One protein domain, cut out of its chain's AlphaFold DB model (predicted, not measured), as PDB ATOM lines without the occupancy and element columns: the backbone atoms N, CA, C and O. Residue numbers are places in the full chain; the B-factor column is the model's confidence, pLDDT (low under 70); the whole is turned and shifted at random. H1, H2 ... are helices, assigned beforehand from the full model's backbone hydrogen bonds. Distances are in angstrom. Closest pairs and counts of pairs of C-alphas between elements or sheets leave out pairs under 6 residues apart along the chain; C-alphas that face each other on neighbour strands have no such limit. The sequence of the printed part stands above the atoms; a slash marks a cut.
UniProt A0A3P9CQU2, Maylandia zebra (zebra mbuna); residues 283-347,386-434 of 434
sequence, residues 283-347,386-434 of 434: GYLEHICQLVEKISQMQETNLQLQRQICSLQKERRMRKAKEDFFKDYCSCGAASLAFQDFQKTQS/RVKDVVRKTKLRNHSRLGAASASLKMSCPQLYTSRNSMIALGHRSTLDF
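This is residues 283 to 347 and 386 to 434 of the 434 residues of a protein of Maylandia zebra (zebra mbuna) (UniProt A0A3P9CQU2). One very long helix, H1, makes the length of the model: its residues 283 to 317 stick out as a free arm, and a small helical body gathers round its other end. There H2 folds back in a hairpin with H1, H3 packs on H2 with its residues 386 to 397 standing free, and the short H4 and H5 follow close to H1. The 114 printed residues, with five named helices in the order H1 to H5 and no named strand, are all helix in class. The whole is extended, with a radius of gyration of the C-alphas of 21.1 A and spans of 72 by 36 by 18 A.

Find C-alpha 283 at (-38.440, -35.101, 51.742); from there H1, residues 283 to 329, runs 68.6 A to C-alpha 329 at (-49.615, -39.935, -15.796). H2 is residues 334 to 347, 21.2 A long; H3 is residues 386 to 412, 38.4 A long. H4 is residues 415 to 418, and H5, residues 422 to 430, ends at C-alpha 430 at (-53.602, -49.913, 2.842).

Look first at C-alphas 326 and 335, the closest of H1 and H2, 5.9 A apart: this hairpin touches through residues 323 to 327 and 335 to 339 alone, at a shallow tilt of 28 degrees, opposite ways. H2 touches H3 with residues 334 to 338 alone, closest at C-alphas 338 and 405, 6.1 A; H1 and H3 are apart. H5 is close to but not clearly touching H1, closest at C-alphas 426 and 322, 7.8 A. H4 is likewise close to H1, but not clearly touching, at C-alphas 416 and 329, 7.0 A. In H1 and H3 every O i to N i+4 pair is within hydrogen-bond range, against 7 of 10 in H2 and 2 of 5 in H5, which has 1 of 6 O i to N i+3 pairs in range; H4 is too short for an O i to N i+4 pair.

The C-alphas of Gly 283 and Gln 415, the two farthest apart, are 72.7 A apart. At the cut, residues 348 to 385 are not printed, and C-alphas 347 and 386 stand 21.2 A apart. The links printed whole are tight. Look for low pLDDT, under 70, at residues 341 to 347, 386 to 409 and 411 to 434.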
ATOM      1  N   GLY A 283     -38.465 -36.078  52.837       86.94
ATOM      2  CA  GLY A 283     -38.440 -35.101  51.742       86.94
ATOM      3  C   GLY A 283     -37.574 -35.548  50.557       86.94
ATOM      4  O   GLY A 283     -37.922 -35.309  49.402       86.94
ATOM      5  N   TYR A 284     -36.474 -36.268  50.816       92.50
ATOM      6  CA  TYR A 284     -35.661 -36.869  49.754       92.50
ATOM      7  C   TYR A 284     -36.427 -37.962  48.997       92.50
ATOM      8  O   TYR A 284     -36.407 -37.982  47.766       92.50
ATOM      9  N   LEU A 285     -37.137 -38.842  49.712       94.62
ATOM     10  CA  LEU A 285     -37.950 -39.885  49.086       94.62
ATOM     11  C   LEU A 285     -39.115 -39.291  48.282       94.62
ATOM     12  O   LEU A 285     -39.369 -39.736  47.166       94.62
ATOM     13  N   GLU A 286     -39.771 -38.255  48.804       94.00
ATOM     14  CA  GLU A 286     -40.817 -37.519  48.091       94.00
ATOM     15  C   GLU A 286     -40.289 -36.920  46.780       94.00
ATOM     16  O   GLU A 286     -40.904 -37.090  45.725       94.00
ATOM     17  N   HIS A 287     -39.101 -36.312  46.808       94.31
ATOM     18  CA  HIS A 287     -38.464 -35.785  45.605       94.31
ATOM     19  C   HIS A 287     -38.089 -36.886  44.594       94.31
ATOM     20  O   HIS A 287     -38.267 -36.701  43.390       94.31
ATOM     21  N   ILE A 288     -37.625 -38.058  45.051       96.12
ATOM     22  CA  ILE A 288     -37.387 -39.210  44.165       96.12
ATOM     23  C   ILE A 288     -38.691 -39.673  43.512       96.12
ATOM     24  O   ILE A 288     -38.715 -39.905  42.304       96.12
ATOM     25  N   CYS A 289     -39.775 -39.791  44.282       96.44
ATOM     26  CA  CYS A 289     -41.078 -40.190  43.754       96.44
ATOM     27  C   CYS A 289     -41.562 -39.210  42.675       96.44
ATOM     28  O   CYS A 289     -41.937 -39.641  41.584       96.44
ATOM     29  N   GLN A 290     -41.452 -37.901  42.927       97.69
ATOM     30  CA  GLN A 290     -41.775 -36.861  41.943       97.69
ATOM     31  C   GLN A 290     -40.910 -36.965  40.677       97.69
ATOM     32  O   GLN A 290     -41.401 -36.775  39.563       97.69
ATOM     33  N   LEU A 291     -39.621 -37.292  40.817       98.19
ATOM     34  CA  LEU A 291     -38.725 -37.472  39.678       98.19
ATOM     35  C   LEU A 291     -39.137 -38.673  38.816       98.19
ATOM     36  O   LEU A 291     -39.204 -38.552  37.593       98.19
ATOM     37  N   VAL A 292     -39.435 -39.817  39.434       97.94
ATOM     38  CA  VAL A 292     -39.880 -41.024  38.718       97.94
ATOM     39  C   VAL A 292     -41.221 -40.783  38.021       97.94
ATOM     40  O   VAL A 292     -41.406 -41.196  36.873       97.94
ATOM     41  N   GLU A 293     -42.131 -40.048  38.658       98.06
ATOM     42  CA  GLU A 293     -43.405 -39.651  38.060       98.06
ATOM     43  C   GLU A 293     -43.195 -38.738  36.841       98.06
ATOM     44  O   GLU A 293     -43.751 -38.981  35.766       98.06
ATOM     45  N   LYS A 294     -42.312 -37.739  36.951       98.25
ATOM     46  CA  LYS A 294     -41.957 -36.846  35.838       98.25
ATOM     47  C   LYS A 294     -41.315 -37.604  34.677       98.25
ATOM     48  O   LYS A 294     -41.626 -37.329  33.516       98.25
ATOM     49  N   ILE A 295     -40.431 -38.560  34.973       98.12
ATOM     50  CA  ILE A 295     -39.811 -39.427  33.965       98.12
ATOM     51  C   ILE A 295     -40.888 -40.248  33.255       98.12
ATOM     52  O   ILE A 295     -40.880 -40.299  32.028       98.12
ATOM     53  N   SER A 296     -41.840 -40.814  33.996       97.50
ATOM     54  CA  SER A 296     -42.945 -41.599  33.435       97.50
ATOM     55  C   SER A 296     -43.823 -40.758  32.498       97.50
ATOM     56  O   SER A 296     -44.047 -41.142  31.350       97.50
ATOM     57  N   GLN A 297     -44.222 -39.552  32.920       97.94
ATOM     58  CA  GLN A 297     -44.972 -38.607  32.075       97.94
ATOM     59  C   GLN A 297     -44.185 -38.212  30.813       97.94
ATOM     60  O   GLN A 297     -44.726 -38.110  29.707       97.94
ATOM     61  N   MET A 298     -42.876 -37.990  30.951       98.12
ATOM     62  CA  MET A 298     -42.015 -37.652  29.821       98.12
ATOM     63  C   MET A 298     -41.861 -38.829  28.847       98.12
ATOM     64  O   MET A 298     -41.878 -38.626  27.636       98.12
ATOM     65  N   GLN A 299     -41.741 -40.058  29.348       98.31
ATOM     66  CA  GLN A 299     -41.685 -41.262  28.519       98.31
ATOM     67  C   GLN A 299     -42.987 -41.461  27.738       98.31
ATOM     68  O   GLN A 299     -42.941 -41.722  26.533       98.31
ATOM     69  N   GLU A 300     -44.136 -41.253  28.381       97.94
ATOM     70  CA  GLU A 300     -45.440 -41.351  27.728       97.94
ATOM     71  C   GLU A 300     -45.598 -40.304  26.617       97.94
ATOM     72  O   GLU A 300     -45.924 -40.634  25.473       97.94
ATOM     73  N   THR A 301     -45.311 -39.037  26.917       96.88
ATOM     74  CA  THR A 301     -45.405 -37.961  25.920       96.88
ATOM     75  C   THR A 301     -44.427 -38.162  24.761       96.88
ATOM     76  O   THR A 301     -44.788 -37.922  23.608       96.88
ATOM     77  N   ASN A 302     -43.217 -38.665  25.019       97.56
ATOM     78  CA  ASN A 302     -42.250 -38.988  23.970       97.56
ATOM     79  C   ASN A 302     -42.775 -40.107  23.057       97.56
ATOM     80  O   ASN A 302     -42.744 -39.968  21.833       97.56
ATOM     81  N   LEU A 303     -43.362 -41.163  23.628       98.12
ATOM     82  CA  LEU A 303     -43.995 -42.231  22.853       98.12
ATOM     83  C   LEU A 303     -45.160 -41.705  21.998       98.12
ATOM     84  O   LEU A 303     -45.271 -42.041  20.815       98.12
ATOM     85  N   GLN A 304     -46.011 -40.840  22.555       97.50
ATOM     86  CA  GLN A 304     -47.100 -40.204  21.807       97.50
ATOM     87  C   GLN A 304     -46.573 -39.351  20.643       97.50
ATOM     88  O   GLN A 304     -47.119 -39.404  19.536       97.50
ATOM     89  N   LEU A 305     -45.495 -38.593  20.855       98.00
ATOM     90  CA  LEU A 305     -44.850 -37.808  19.801       98.00
ATOM     91  C   LEU A 305     -44.243 -38.700  18.717       98.00
ATOM     92  O   LEU A 305     -44.416 -38.414  17.534       98.00
ATOM     93  N   GLN A 306     -43.605 -39.812  19.083       96.88
ATOM     94  CA  GLN A 306     -43.076 -40.778  18.117       96.88
ATOM     95  C   GLN A 306     -44.186 -41.368  17.237       96.88
ATOM     96  O   GLN A 306     -44.030 -41.442  16.016       96.88
ATOM     97  N   ARG A 307     -45.349 -41.701  17.817       96.69
ATOM     98  CA  ARG A 307     -46.532 -42.150  17.057       96.69
ATOM     99  C   ARG A 307     -47.032 -41.070  16.091       96.69
ATOM    100  O   ARG A 307     -47.326 -41.358  14.927       96.69
ATOM    101  N   GLN A 308     -47.084 -39.812  16.531       95.56
ATOM    102  CA  GLN A 308     -47.473 -38.689  15.672       95.56
ATOM    103  C   GLN A 308     -46.477 -38.467  14.528       95.56
ATOM    104  O   GLN A 308     -46.887 -38.324  13.379       95.56
ATOM    105  N   ILE A 309     -45.174 -38.504  14.803       95.62
ATOM    106  CA  ILE A 309     -44.139 -38.374  13.773       95.62
ATOM    107  C   ILE A 309     -44.246 -39.525  12.771       95.62
ATOM    108  O   ILE A 309     -44.224 -39.278  11.568       95.62
ATOM    109  N   CYS A 310     -44.424 -40.761  13.239       95.50
ATOM    110  CA  CYS A 310     -44.576 -41.926  12.370       95.50
ATOM    111  C   CYS A 310     -45.800 -41.793  11.447       95.50
ATOM    112  O   CYS A 310     -45.681 -41.943  10.227       95.50
ATOM    113  N   SER A 311     -46.963 -41.434  11.998       94.31
ATOM    114  CA  SER A 311     -48.185 -41.232  11.205       94.31
ATOM    115  C   SER A 311     -48.041 -40.097  10.184       94.31
ATOM    116  O   SER A 311     -48.377 -40.282   9.013       94.31
ATOM    117  N   LEU A 312     -47.452 -38.961  10.571       94.19
ATOM    118  CA  LEU A 312     -47.181 -37.842   9.665       94.19
ATOM    119  C   LEU A 312     -46.151 -38.200   8.589       94.19
ATOM    120  O   LEU A 312     -46.291 -37.791   7.436       94.19
ATOM    121  N   GLN A 313     -45.122 -38.980   8.926       93.44
ATOM    122  CA  GLN A 313     -44.158 -39.484   7.951       93.44
ATOM    123  C   GLN A 313     -44.829 -40.427   6.946       93.44
ATOM    124  O   GLN A 313     -44.569 -40.307   5.746       93.44
ATOM    125  N   LYS A 314     -45.718 -41.323   7.400       92.75
ATOM    126  CA  LYS A 314     -46.525 -42.188   6.523       92.75
ATOM    127  C   LYS A 314     -47.408 -41.352   5.595       92.75
ATOM    128  O   LYS A 314     -47.411 -41.587   4.387       92.75
ATOM    129  N   GLU A 315     -48.076 -40.327   6.123       87.44
ATOM    130  CA  GLU A 315     -48.894 -39.407   5.326       87.44
ATOM    131  C   GLU A 315     -48.052 -38.640   4.294       87.44
ATOM    132  O   GLU A 315     -48.435 -38.542   3.128       87.44
ATOM    133  N   ARG A 316     -46.866 -38.150   4.683       87.62
ATOM    134  CA  ARG A 316     -45.929 -37.472   3.775       87.62
ATOM    135  C   ARG A 316     -45.500 -38.389   2.628       87.62
ATOM    136  O   ARG A 316     -45.474 -37.934   1.487       87.62
ATOM    137  N   ARG A 317     -45.192 -39.662   2.907       91.50
ATOM    138  CA  ARG A 317     -44.831 -40.652   1.872       91.50
ATOM    139  C   ARG A 317     -45.999 -40.937   0.934       91.50
ATOM    140  O   ARG A 317     -45.810 -40.907  -0.275       91.50
ATOM    141  N   MET A 318     -47.200 -41.148   1.472       86.44
ATOM    142  CA  MET A 318     -48.408 -41.375   0.671       86.44
ATOM    143  C   MET A 318     -48.717 -40.180  -0.236       86.44
ATOM    144  O   MET A 318     -49.022 -40.351  -1.414       86.44
ATOM    145  N   ARG A 319     -48.596 -38.958   0.293       84.00
ATOM    146  CA  ARG A 319     -48.800 -37.729  -0.479       84.00
ATOM    147  C   ARG A 319     -47.771 -37.592  -1.596       84.00
ATOM    148  O   ARG A 319     -48.161 -37.287  -2.715       84.00
ATOM    149  N   LYS A 320     -46.497 -37.863  -1.301       88.44
ATOM    150  CA  LYS A 320     -45.428 -37.857  -2.303       88.44
ATOM    151  C   LYS A 320     -45.677 -38.902  -3.395       88.44
ATOM    152  O   LYS A 320     -45.655 -38.552  -4.560       88.44
ATOM    153  N   ALA A 321     -46.026 -40.136  -3.030       87.62
ATOM    154  CA  ALA A 321     -46.349 -41.184  -4.001       87.62
ATOM    155  C   ALA A 321     -47.544 -40.808  -4.898       87.62
ATOM    156  O   ALA A 321     -47.538 -41.090  -6.092       87.62
ATOM    157  N   LYS A 322     -48.560 -40.141  -4.339       84.94
ATOM    158  CA  LYS A 322     -49.702 -39.620  -5.103       84.94
ATOM    159  C   LYS A 322     -49.295 -38.480  -6.042       84.94
ATOM    160  O   LYS A 322     -49.778 -38.432  -7.166       84.94
ATOM    161  N   GLU A 323     -48.434 -37.569  -5.592       86.31
ATOM    162  CA  GLU A 323     -47.868 -36.503  -6.427       86.31
ATOM    163  C   GLU A 323     -47.035 -37.079  -7.579       86.31
ATOM    164  O   GLU A 323     -47.247 -36.680  -8.720       86.31
ATOM    165  N   ASP A 324     -46.150 -38.037  -7.299       85.31
ATOM    166  CA  ASP A 324     -45.308 -38.702  -8.300       85.31
ATOM    167  C   ASP A 324     -46.179 -39.450  -9.325       85.31
ATOM    168  O   ASP A 324     -46.023 -39.251 -10.526       85.31
ATOM    169  N   PHE A 325     -47.207 -40.176  -8.865       86.81
ATOM    170  CA  PHE A 325     -48.204 -40.779  -9.754       86.81
ATOM    171  C   PHE A 325     -48.862 -39.732 -10.663       86.81
ATOM    172  O   PHE A 325     -48.967 -39.912 -11.870       86.81
ATOM    173  N   PHE A 326     -49.305 -38.599 -10.123       84.50
ATOM    174  CA  PHE A 326     -49.896 -37.588 -10.988       84.50
ATOM    175  C   PHE A 326     -48.885 -36.962 -11.942       84.50
ATOM    176  O   PHE A 326     -49.279 -36.645 -13.052       84.50
ATOM    177  N   LYS A 327     -47.612 -36.814 -11.579       83.06
ATOM    178  CA  LYS A 327     -46.588 -36.317 -12.511       83.06
ATOM    179  C   LYS A 327     -46.354 -37.275 -13.677       83.06
ATOM    180  O   LYS A 327     -46.273 -36.810 -14.808       83.06
ATOM    181  N   ASP A 328     -46.321 -38.578 -13.415       83.81
ATOM    182  CA  ASP A 328     -46.026 -39.586 -14.439       83.81
ATOM    183  C   ASP A 328     -47.176 -39.774 -15.440       83.81
ATOM    184  O   ASP A 328     -46.949 -40.026 -16.622       83.81
ATOM    185  N   TYR A 329     -48.427 -39.633 -14.985       80.75
ATOM    186  CA  TYR A 329     -49.615 -39.935 -15.796       80.75
ATOM    187  C   TYR A 329     -50.371 -38.688 -16.297       80.75
ATOM    188  O   TYR A 329     -51.359 -38.811 -17.023       80.75
ATOM    189  N   CYS A 330     -49.943 -37.478 -15.923       84.50
ATOM    190  CA  CYS A 330     -50.574 -36.217 -16.320       84.50
ATOM    191  C   CYS A 330     -49.785 -35.519 -17.434       84.50
ATOM    192  O   CYS A 330     -48.817 -34.807 -17.189       84.50
ATOM    193  N   SER A 331     -50.251 -35.646 -18.671       81.38
ATOM    194  CA  SER A 331     -49.628 -35.031 -19.855       81.38
ATOM    195  C   SER A 331     -50.054 -33.576 -20.118       81.38
ATOM    196  O   SER A 331     -49.430 -32.884 -20.915       81.38
ATOM    197  N   CYS A 332     -51.087 -33.077 -19.432       84.38
ATOM    198  CA  CYS A 332     -51.630 -31.715 -19.575       84.38
ATOM    199  C   CYS A 332     -50.870 -30.645 -18.751       84.38
ATOM    200  O   CYS A 332     -51.226 -29.472 -18.798       84.38
ATOM    201  N   GLY A 333     -49.887 -31.030 -17.924       80.69
ATOM    202  CA  GLY A 333     -49.117 -30.112 -17.066       80.69
ATOM    203  C   GLY A 333     -49.848 -29.578 -15.819       80.69
ATOM    204  O   GLY A 333     -49.209 -29.000 -14.939       80.69
ATOM    205  N   ALA A 334     -51.158 -29.814 -15.682       82.69
ATOM    206  CA  ALA A 334     -51.950 -29.336 -14.544       82.69
ATOM    207  C   ALA A 334     -51.499 -29.930 -13.198       82.69
ATOM    208  O   ALA A 334     -51.508 -29.226 -12.188       82.69
ATOM    209  N   ALA A 335     -51.059 -31.198 -13.171       81.56
ATOM    210  CA  ALA A 335     -50.506 -31.830 -11.968       81.56
ATOM    211  C   ALA A 335     -49.257 -31.100 -11.474       81.56
ATOM    212  O   ALA A 335     -49.179 -30.731 -10.304       81.56
ATOM    213  N   SER A 336     -48.307 -30.827 -12.367       80.62
ATOM    214  CA  SER A 336     -47.069 -30.127 -12.023       80.62
ATOM    215  C   SER A 336     -47.346 -28.754 -11.413       80.62
ATOM    216  O   SER A 336     -46.773 -28.435 -10.374       80.62
ATOM    217  N   LEU A 337     -48.278 -27.984 -11.984       81.56
ATOM    218  CA  LEU A 337     -48.680 -26.679 -11.447       81.56
ATOM    219  C   LEU A 337     -49.368 -26.801 -10.083       81.56
ATOM    220  O   LEU A 337     -49.029 -26.072  -9.153       81.56
ATOM    221  N   ALA A 338     -50.284 -27.762  -9.933       79.56
ATOM    222  CA  ALA A 338     -50.992 -27.979  -8.677       79.56
ATOM    223  C   ALA A 338     -50.041 -28.341  -7.527       79.56
ATOM    224  O   ALA A 338     -50.282 -27.921  -6.401       79.56
ATOM    225  N   PHE A 339     -48.962 -29.090  -7.787       77.62
ATOM    226  CA  PHE A 339     -48.021 -29.527  -6.748       77.62
ATOM    227  C   PHE A 339     -46.824 -28.583  -6.526       77.62
ATOM    228  O   PHE A 339     -46.233 -28.586  -5.442       77.62
ATOM    229  N   GLN A 340     -46.498 -27.714  -7.489       72.75
ATOM    230  CA  GLN A 340     -45.413 -26.732  -7.372       72.75
ATOM    231  C   GLN A 340     -45.679 -25.676  -6.281       72.75
ATOM    232  O   GLN A 340     -44.768 -25.317  -5.526       72.75
ATOM    233  N   ASP A 341     -46.934 -25.250  -6.116       63.78
ATOM    234  CA  ASP A 341     -47.338 -24.290  -5.078       63.78
ATOM    235  C   ASP A 341     -47.143 -24.825  -3.647       63.78
ATOM    236  O   ASP A 341     -46.870 -24.066  -2.710       63.78
ATOM    237  N   PHE A 342     -47.226 -26.146  -3.457       60.81
ATOM    238  CA  PHE A 342     -47.024 -26.765  -2.145       60.81
ATOM    239  C   PHE A 342     -45.548 -26.796  -1.735       60.81
ATOM    240  O   PHE A 342     -45.243 -26.561  -0.563       60.81
ATOM    241  N   GLN A 343     -44.629 -27.040  -2.674       61.09
ATOM    242  CA  GLN A 343     -43.190 -27.078  -2.382       61.09
ATOM    243  C   GLN A 343     -42.628 -25.681  -2.087       61.09
ATOM    244  O   GLN A 343     -41.861 -25.508  -1.139       61.09
ATOM    245  N   LYS A 344     -43.074 -24.657  -2.830       60.34
ATOM    246  CA  LYS A 344     -42.625 -23.268  -2.632       60.34
ATOM    247  C   LYS A 344     -43.015 -22.723  -1.254       60.34
ATOM    248  O   LYS A 344     -42.228 -22.013  -0.632       60.34
ATOM    249  N   THR A 345     -44.189 -23.106  -0.751       56.28
ATOM    250  CA  THR A 345     -44.678 -22.675   0.569       56.28
ATOM    251  C   THR A 345     -43.952 -23.391   1.715       56.28
ATOM    252  O   THR A 345     -43.582 -22.743   2.688       56.28
ATOM    253  N   GLN A 346     -43.650 -24.691   1.580       56.50
ATOM    254  CA  GLN A 346     -42.897 -25.434   2.604       56.50
ATOM    255  C   GLN A 346     -41.445 -24.950   2.755       56.50
ATOM    256  O   GLN A 346     -40.935 -24.942   3.867       56.50
ATOM    257  N   SER A 347     -40.797 -24.490   1.676       47.25
ATOM    258  CA  SER A 347     -39.423 -23.954   1.749       47.25
ATOM    259  C   SER A 347     -39.321 -22.562   2.389       47.25
ATOM    260  O   SER A 347     -38.269 -22.179   2.891       47.25
ATOM    261  N   ARG A 386     -49.430 -21.617  21.654       69.25
ATOM    262  CA  ARG A 386     -49.194 -20.982  20.344       69.25
ATOM    263  C   ARG A 386     -48.628 -21.962  19.319       69.25
ATOM    264  O   ARG A 386     -49.102 -21.981  18.187       69.25
ATOM    265  N   VAL A 387     -47.668 -22.808  19.699       68.50
ATOM    266  CA  VAL A 387     -47.114 -23.841  18.805       68.50
ATOM    267  C   VAL A 387     -48.188 -24.856  18.414       68.50
ATOM    268  O   VAL A 387     -48.330 -25.169  17.232       68.50
ATOM    269  N   LYS A 388     -49.002 -25.328  19.366       66.38
ATOM    270  CA  LYS A 388     -50.134 -26.224  19.082       66.38
ATOM    271  C   LYS A 388     -51.134 -25.591  18.117       66.38
ATOM    272  O   LYS A 388     -51.598 -26.269  17.202       66.38
ATOM    273  N   ASP A 389     -51.438 -24.310  18.276       65.31
ATOM    274  CA  ASP A 389     -52.369 -23.605  17.395       65.31
ATOM    275  C   ASP A 389     -51.799 -23.371  16.000       65.31
ATOM    276  O   ASP A 389     -52.528 -23.519  15.018       65.31
ATOM    277  N   VAL A 390     -50.500 -23.083  15.885       68.19
ATOM    278  CA  VAL A 390     -49.805 -23.028  14.593       68.19
ATOM    279  C   VAL A 390     -49.853 -24.399  13.920       68.19
ATOM    280  O   VAL A 390     -50.315 -24.497  12.789       68.19
ATOM    281  N   VAL A 391     -49.493 -25.477  14.620       67.12
ATOM    282  CA  VAL A 391     -49.521 -26.843  14.071       67.12
ATOM    283  C   VAL A 391     -50.935 -27.252  13.642       67.12
ATOM    284  O   VAL A 391     -51.106 -27.788  12.546       67.12
ATOM    285  N   ARG A 392     -51.968 -26.959  14.447       65.19
ATOM    286  CA  ARG A 392     -53.370 -27.220  14.077       65.19
ATOM    287  C   ARG A 392     -53.782 -26.421  12.845       65.19
ATOM    288  O   ARG A 392     -54.311 -27.012  11.905       65.19
ATOM    289  N   LYS A 393     -53.502 -25.113  12.805       60.22
ATOM    290  CA  LYS A 393     -53.815 -24.251  11.652       60.22
ATOM    291  C   LYS A 393     -53.115 -24.735  10.382       60.22
ATOM    292  O   LYS A 393     -53.750 -24.803   9.331       60.22
ATOM    293  N   THR A 394     -51.852 -25.147  10.474       60.12
ATOM    294  CA  THR A 394     -51.082 -25.680   9.342       60.12
ATOM    295  C   THR A 394     -51.614 -27.042   8.891       60.12
ATOM    296  O   THR A 394     -51.766 -27.275   7.691       60.12
ATOM    297  N   LYS A 395     -51.992 -27.929   9.822       56.22
ATOM    298  CA  LYS A 395     -52.615 -29.227   9.511       56.22
ATOM    299  C   LYS A 395     -53.964 -29.053   8.797       56.22
ATOM    300  O   LYS A 395     -54.159 -29.616   7.722       56.22
ATOM    301  N   LEU A 396     -54.859 -28.213   9.326       53.62
ATOM    302  CA  LEU A 396     -56.164 -27.895   8.718       53.62
ATOM    303  C   LEU A 396     -56.025 -27.237   7.331       53.62
ATOM    304  O   LEU A 396     -56.759 -27.578   6.398       53.62
ATOM    305  N   ARG A 397     -55.049 -26.337   7.160       53.12
ATOM    306  CA  ARG A 397     -54.764 -25.685   5.871       53.12
ATOM    307  C   ARG A 397     -54.232 -26.671   4.823       53.12
ATOM    308  O   ARG A 397     -54.591 -26.565   3.654       53.12
ATOM    309  N   ASN A 398     -53.413 -27.644   5.221       55.53
ATOM    310  CA  ASN A 398     -52.874 -28.646   4.299       55.53
ATOM    311  C   ASN A 398     -53.928 -29.680   3.870       55.53
ATOM    312  O   ASN A 398     -53.994 -30.010   2.685       55.53
ATOM    313  N   HIS A 399     -54.792 -30.141   4.782       55.06
ATOM    314  CA  HIS A 399     -55.886 -31.057   4.427       55.06
ATOM    315  C   HIS A 399     -56.903 -30.411   3.474       55.06
ATOM    316  O   HIS A 399     -57.270 -31.019   2.468       55.06
ATOM    317  N   SER A 400     -57.314 -29.164   3.733       53.59
ATOM    318  CA  SER A 400     -58.282 -28.449   2.882       53.59
ATOM    319  C   SER A 400     -57.732 -28.136   1.483       53.59
ATOM    320  O   SER A 400     -58.440 -28.291   0.487       53.59
ATOM    321  N   ARG A 401     -56.444 -27.786   1.371       56.09
ATOM    322  CA  ARG A 401     -55.802 -27.512   0.073       56.09
ATOM    323  C   ARG A 401     -55.577 -28.757  -0.787       56.09
ATOM    324  O   ARG A 401     -55.676 -28.659  -2.005       56.09
ATOM    325  N   LEU A 402     -55.318 -29.924  -0.191       53.97
ATOM    326  CA  LEU A 402     -55.188 -31.185  -0.938       53.97
ATOM    327  C   LEU A 402     -56.521 -31.638  -1.546       53.97
ATOM    328  O   LEU A 402     -56.545 -32.115  -2.681       53.97
ATOM    329  N   GLY A 403     -57.624 -31.443  -0.816       58.75
ATOM    330  CA  GLY A 403     -58.973 -31.651  -1.343       58.75
ATOM    331  C   GLY A 403     -59.240 -30.754  -2.554       58.75
ATOM    332  O   GLY A 403     -59.622 -31.255  -3.613       58.75
ATOM    333  N   ALA A 404     -58.924 -29.460  -2.440       54.69
ATOM    334  CA  ALA A 404     -59.085 -28.489  -3.523       54.69
ATOM    335  C   ALA A 404     -58.214 -28.810  -4.753       54.69
ATOM    336  O   ALA A 404     -58.732 -28.848  -5.865       54.69
ATOM    337  N   ALA A 405     -56.930 -29.140  -4.566       61.06
ATOM    338  CA  ALA A 405     -56.043 -29.530  -5.665       61.06
ATOM    339  C   ALA A 405     -56.540 -30.800  -6.376       61.06
ATOM    340  O   ALA A 405     -56.527 -30.871  -7.601       61.06
ATOM    341  N   SER A 406     -57.054 -31.785  -5.630       63.28
ATOM    342  CA  SER A 406     -57.619 -33.001  -6.227       63.28
ATOM    343  C   SER A 406     -58.902 -32.743  -7.027       63.28
ATOM    344  O   SER A 406     -59.095 -33.349  -8.078       63.28
ATOM    345  N   ALA A 407     -59.748 -31.807  -6.583       63.94
ATOM    346  CA  ALA A 407     -60.951 -31.408  -7.310       63.94
ATOM    347  C   ALA A 407     -60.606 -30.628  -8.590       63.94
ATOM    348  O   ALA A 407     -61.139 -30.932  -9.657       63.94
ATOM    349  N   SER A 408     -59.657 -29.690  -8.519       66.06
ATOM    350  CA  SER A 408     -59.167 -28.952  -9.689       66.06
ATOM    351  C   SER A 408     -58.486 -29.865 -10.713       66.06
ATOM    352  O   SER A 408     -58.696 -29.700 -11.915       66.06
ATOM    353  N   LEU A 409     -57.728 -30.873 -10.267       67.50
ATOM    354  CA  LEU A 409     -57.115 -31.877 -11.150       67.50
ATOM    355  C   LEU A 409     -58.151 -32.798 -11.799       67.50
ATOM    356  O   LEU A 409     -58.015 -33.146 -12.971       67.50
ATOM    357  N   LYS A 410     -59.220 -33.142 -11.075       70.50
ATOM    358  CA  LYS A 410     -60.328 -33.945 -11.606       70.50
ATOM    359  C   LYS A 410     -61.067 -33.243 -12.747       70.50
ATOM    360  O   LYS A 410     -61.466 -33.907 -13.699       70.50
ATOM    361  N   MET A 411     -61.219 -31.921 -12.664       68.94
ATOM    362  CA  MET A 411     -61.883 -31.121 -13.700       68.94
ATOM    363  C   MET A 411     -60.964 -30.779 -14.877       68.94
ATOM    364  O   MET A 411     -61.433 -30.709 -16.008       68.94
ATOM    365  N   SER A 412     -59.667 -30.577 -14.628       69.94
ATOM    366  CA  SER A 412     -58.707 -30.197 -15.675       69.94
ATOM    367  C   SER A 412     -58.170 -31.387 -16.469       69.94
ATOM    368  O   SER A 412     -57.937 -31.245 -17.667       69.94
ATOM    369  N   CYS A 413     -57.986 -32.557 -15.845       69.81
ATOM    370  CA  CYS A 413     -57.376 -33.719 -16.501       69.81
ATOM    371  C   CYS A 413     -58.178 -35.010 -16.214       69.81
ATOM    372  O   CYS A 413     -57.740 -35.880 -15.453       69.81
ATOM    373  N   PRO A 414     -59.363 -35.166 -16.851       68.19
ATOM    374  CA  PRO A 414     -60.287 -36.282 -16.614       68.19
ATOM    375  C   PRO A 414     -59.698 -37.658 -16.958       68.19
ATOM    376  O   PRO A 414     -60.125 -38.657 -16.382       68.19
ATOM    377  N   GLN A 415     -58.674 -37.721 -17.818       67.75
ATOM    378  CA  GLN A 415     -57.955 -38.960 -18.159       67.75
ATOM    379  C   GLN A 415     -57.316 -39.656 -16.941       67.75
ATOM    380  O   GLN A 415     -57.156 -40.874 -16.941       67.75
ATOM    381  N   LEU A 416     -57.018 -38.912 -15.869       63.72
ATOM    382  CA  LEU A 416     -56.491 -39.463 -14.613       63.72
ATOM    383  C   LEU A 416     -57.557 -40.207 -13.785       63.72
ATOM    384  O   LEU A 416     -57.211 -41.026 -12.932       63.72
ATOM    385  N   TYR A 417     -58.841 -39.927 -14.035       63.19
ATOM    386  CA  TYR A 417     -59.989 -40.427 -13.269       63.19
ATOM    387  C   TYR A 417     -60.891 -41.392 -14.057       63.19
ATOM    388  O   TYR A 417     -61.714 -42.076 -13.450       63.19
ATOM    389  N   THR A 418     -60.756 -41.470 -15.385       60.06
ATOM    390  CA  THR A 418     -61.531 -42.391 -16.239       60.06
ATOM    391  C   THR A 418     -60.965 -43.810 -16.271       60.06
ATOM    392  O   THR A 418     -61.709 -44.757 -16.531       60.06
ATOM    393  N   SER A 419     -59.682 -43.996 -15.947       52.03
ATOM    394  CA  SER A 419     -59.126 -45.329 -15.714       52.03
ATOM    395  C   SER A 419     -59.638 -45.855 -14.372       52.03
ATOM    396  O   SER A 419     -59.101 -45.537 -13.312       52.03
ATOM    397  N   ARG A 420     -60.692 -46.680 -14.415       50.50
ATOM    398  CA  ARG A 420     -61.335 -47.343 -13.259       50.50
ATOM    399  C   ARG A 420     -60.374 -48.121 -12.340       50.50
ATOM    400  O   ARG A 420     -60.793 -48.529 -11.264       50.50
ATOM    401  N   ASN A 421     -59.104 -48.275 -12.718       48.66
ATOM    402  CA  ASN A 421     -58.096 -49.032 -11.980       48.66
ATOM    403  C   ASN A 421     -57.002 -48.169 -11.314       48.66
ATOM    404  O   ASN A 421     -56.258 -48.697 -10.492       48.66
ATOM    405  N   SER A 422     -56.878 -46.865 -11.603       54.16
ATOM    406  CA  SER A 422     -55.727 -46.066 -11.126       54.16
ATOM    407  C   SER A 422     -55.857 -45.586  -9.674       54.16
ATOM    408  O   SER A 422     -54.921 -45.688  -8.885       54.16
ATOM    409  N   MET A 423     -57.031 -45.085  -9.288       48.84
ATOM    410  CA  MET A 423     -57.243 -44.502  -7.957       48.84
ATOM    411  C   MET A 423     -57.583 -45.558  -6.892       48.84
ATOM    412  O   MET A 423     -57.265 -45.374  -5.718       48.84
ATOM    413  N   ILE A 424     -58.161 -46.692  -7.309       49.66
ATOM    414  CA  ILE A 424     -58.422 -47.846  -6.435       49.66
ATOM    415  C   ILE A 424     -57.097 -48.517  -6.043       49.66
ATOM    416  O   ILE A 424     -56.929 -48.874  -4.884       49.66
ATOM    417  N   ALA A 425     -56.101 -48.580  -6.936       45.84
ATOM    418  CA  ALA A 425     -54.789 -49.161  -6.632       45.84
ATOM    419  C   ALA A 425     -54.012 -48.415  -5.525       45.84
ATOM    420  O   ALA A 425     -53.257 -49.038  -4.780       45.84
ATOM    421  N   LEU A 426     -54.217 -47.101  -5.374       49.88
ATOM    422  CA  LEU A 426     -53.597 -46.304  -4.304       49.88
ATOM    423  C   LEU A 426     -54.393 -46.340  -2.987       49.88
ATOM    424  O   LEU A 426     -53.797 -46.180  -1.925       49.88
ATOM    425  N   GLY A 427     -55.712 -46.561  -3.045       45.09
ATOM    426  CA  GLY A 427     -56.576 -46.688  -1.863       45.09
ATOM    427  C   GLY A 427     -56.650 -48.102  -1.273       45.09
ATOM    428  O   GLY A 427     -56.866 -48.244  -0.077       45.09
ATOM    429  N   HIS A 428     -56.443 -49.150  -2.078       40.38
ATOM    430  CA  HIS A 428     -56.516 -50.550  -1.626       40.38
ATOM    431  C   HIS A 428     -55.184 -51.122  -1.126       40.38
ATOM    432  O   HIS A 428     -55.162 -52.193  -0.524       40.38
ATOM    433  N   ARG A 429     -54.065 -50.416  -1.325       40.59
ATOM    434  CA  ARG A 429     -52.748 -50.843  -0.820       40.59
ATOM    435  C   ARG A 429     -52.565 -50.620   0.690       40.59
ATOM    436  O   ARG A 429     -51.468 -50.810   1.195       40.59
ATOM    437  N   SER A 430     -53.612 -50.187   1.398       46.81
ATOM    438  CA  SER A 430     -53.602 -49.913   2.842       46.81
ATOM    439  C   SER A 430     -54.347 -50.938   3.703       46.81
ATOM    440  O   SER A 430     -54.368 -50.758   4.915       46.81
ATOM    441  N   THR A 431     -54.942 -51.991   3.129       38.81
ATOM    442  CA  THR A 431     -55.709 -53.005   3.891       38.81
ATOM    443  C   THR A 431     -55.140 -54.423   3.800       38.81
ATOM    444  O   THR A 431     -55.825 -55.365   4.179       38.81
ATOM    445  N   LEU A 432     -53.926 -54.603   3.267       34.66
ATOM    446  CA  LEU A 432     -53.322 -55.929   3.053       34.66
ATOM    447  C   LEU A 432     -51.905 -56.084   3.618       34.66
ATOM    448  O   LEU A 432     -51.194 -56.986   3.201       34.66
ATOM    449  N   ASP A 433     -51.526 -55.257   4.588       32.44
ATOM    450  CA  ASP A 433     -50.349 -55.513   5.421       32.44
ATOM    451  C   ASP A 433     -50.808 -55.455   6.889       32.44
ATOM    452  O   ASP A 433     -50.784 -54.386   7.509       32.44
ATOM    453  N   PHE A 434     -51.341 -56.584   7.370       35.59
ATOM    454  CA  PHE A 434     -51.447 -56.913   8.796       35.59
ATOM    455  C   PHE A 434     -50.143 -57.571   9.241       35.59
ATOM    456  O   PHE A 434     -49.630 -58.409   8.461       35.59
TER     457      PHE A 434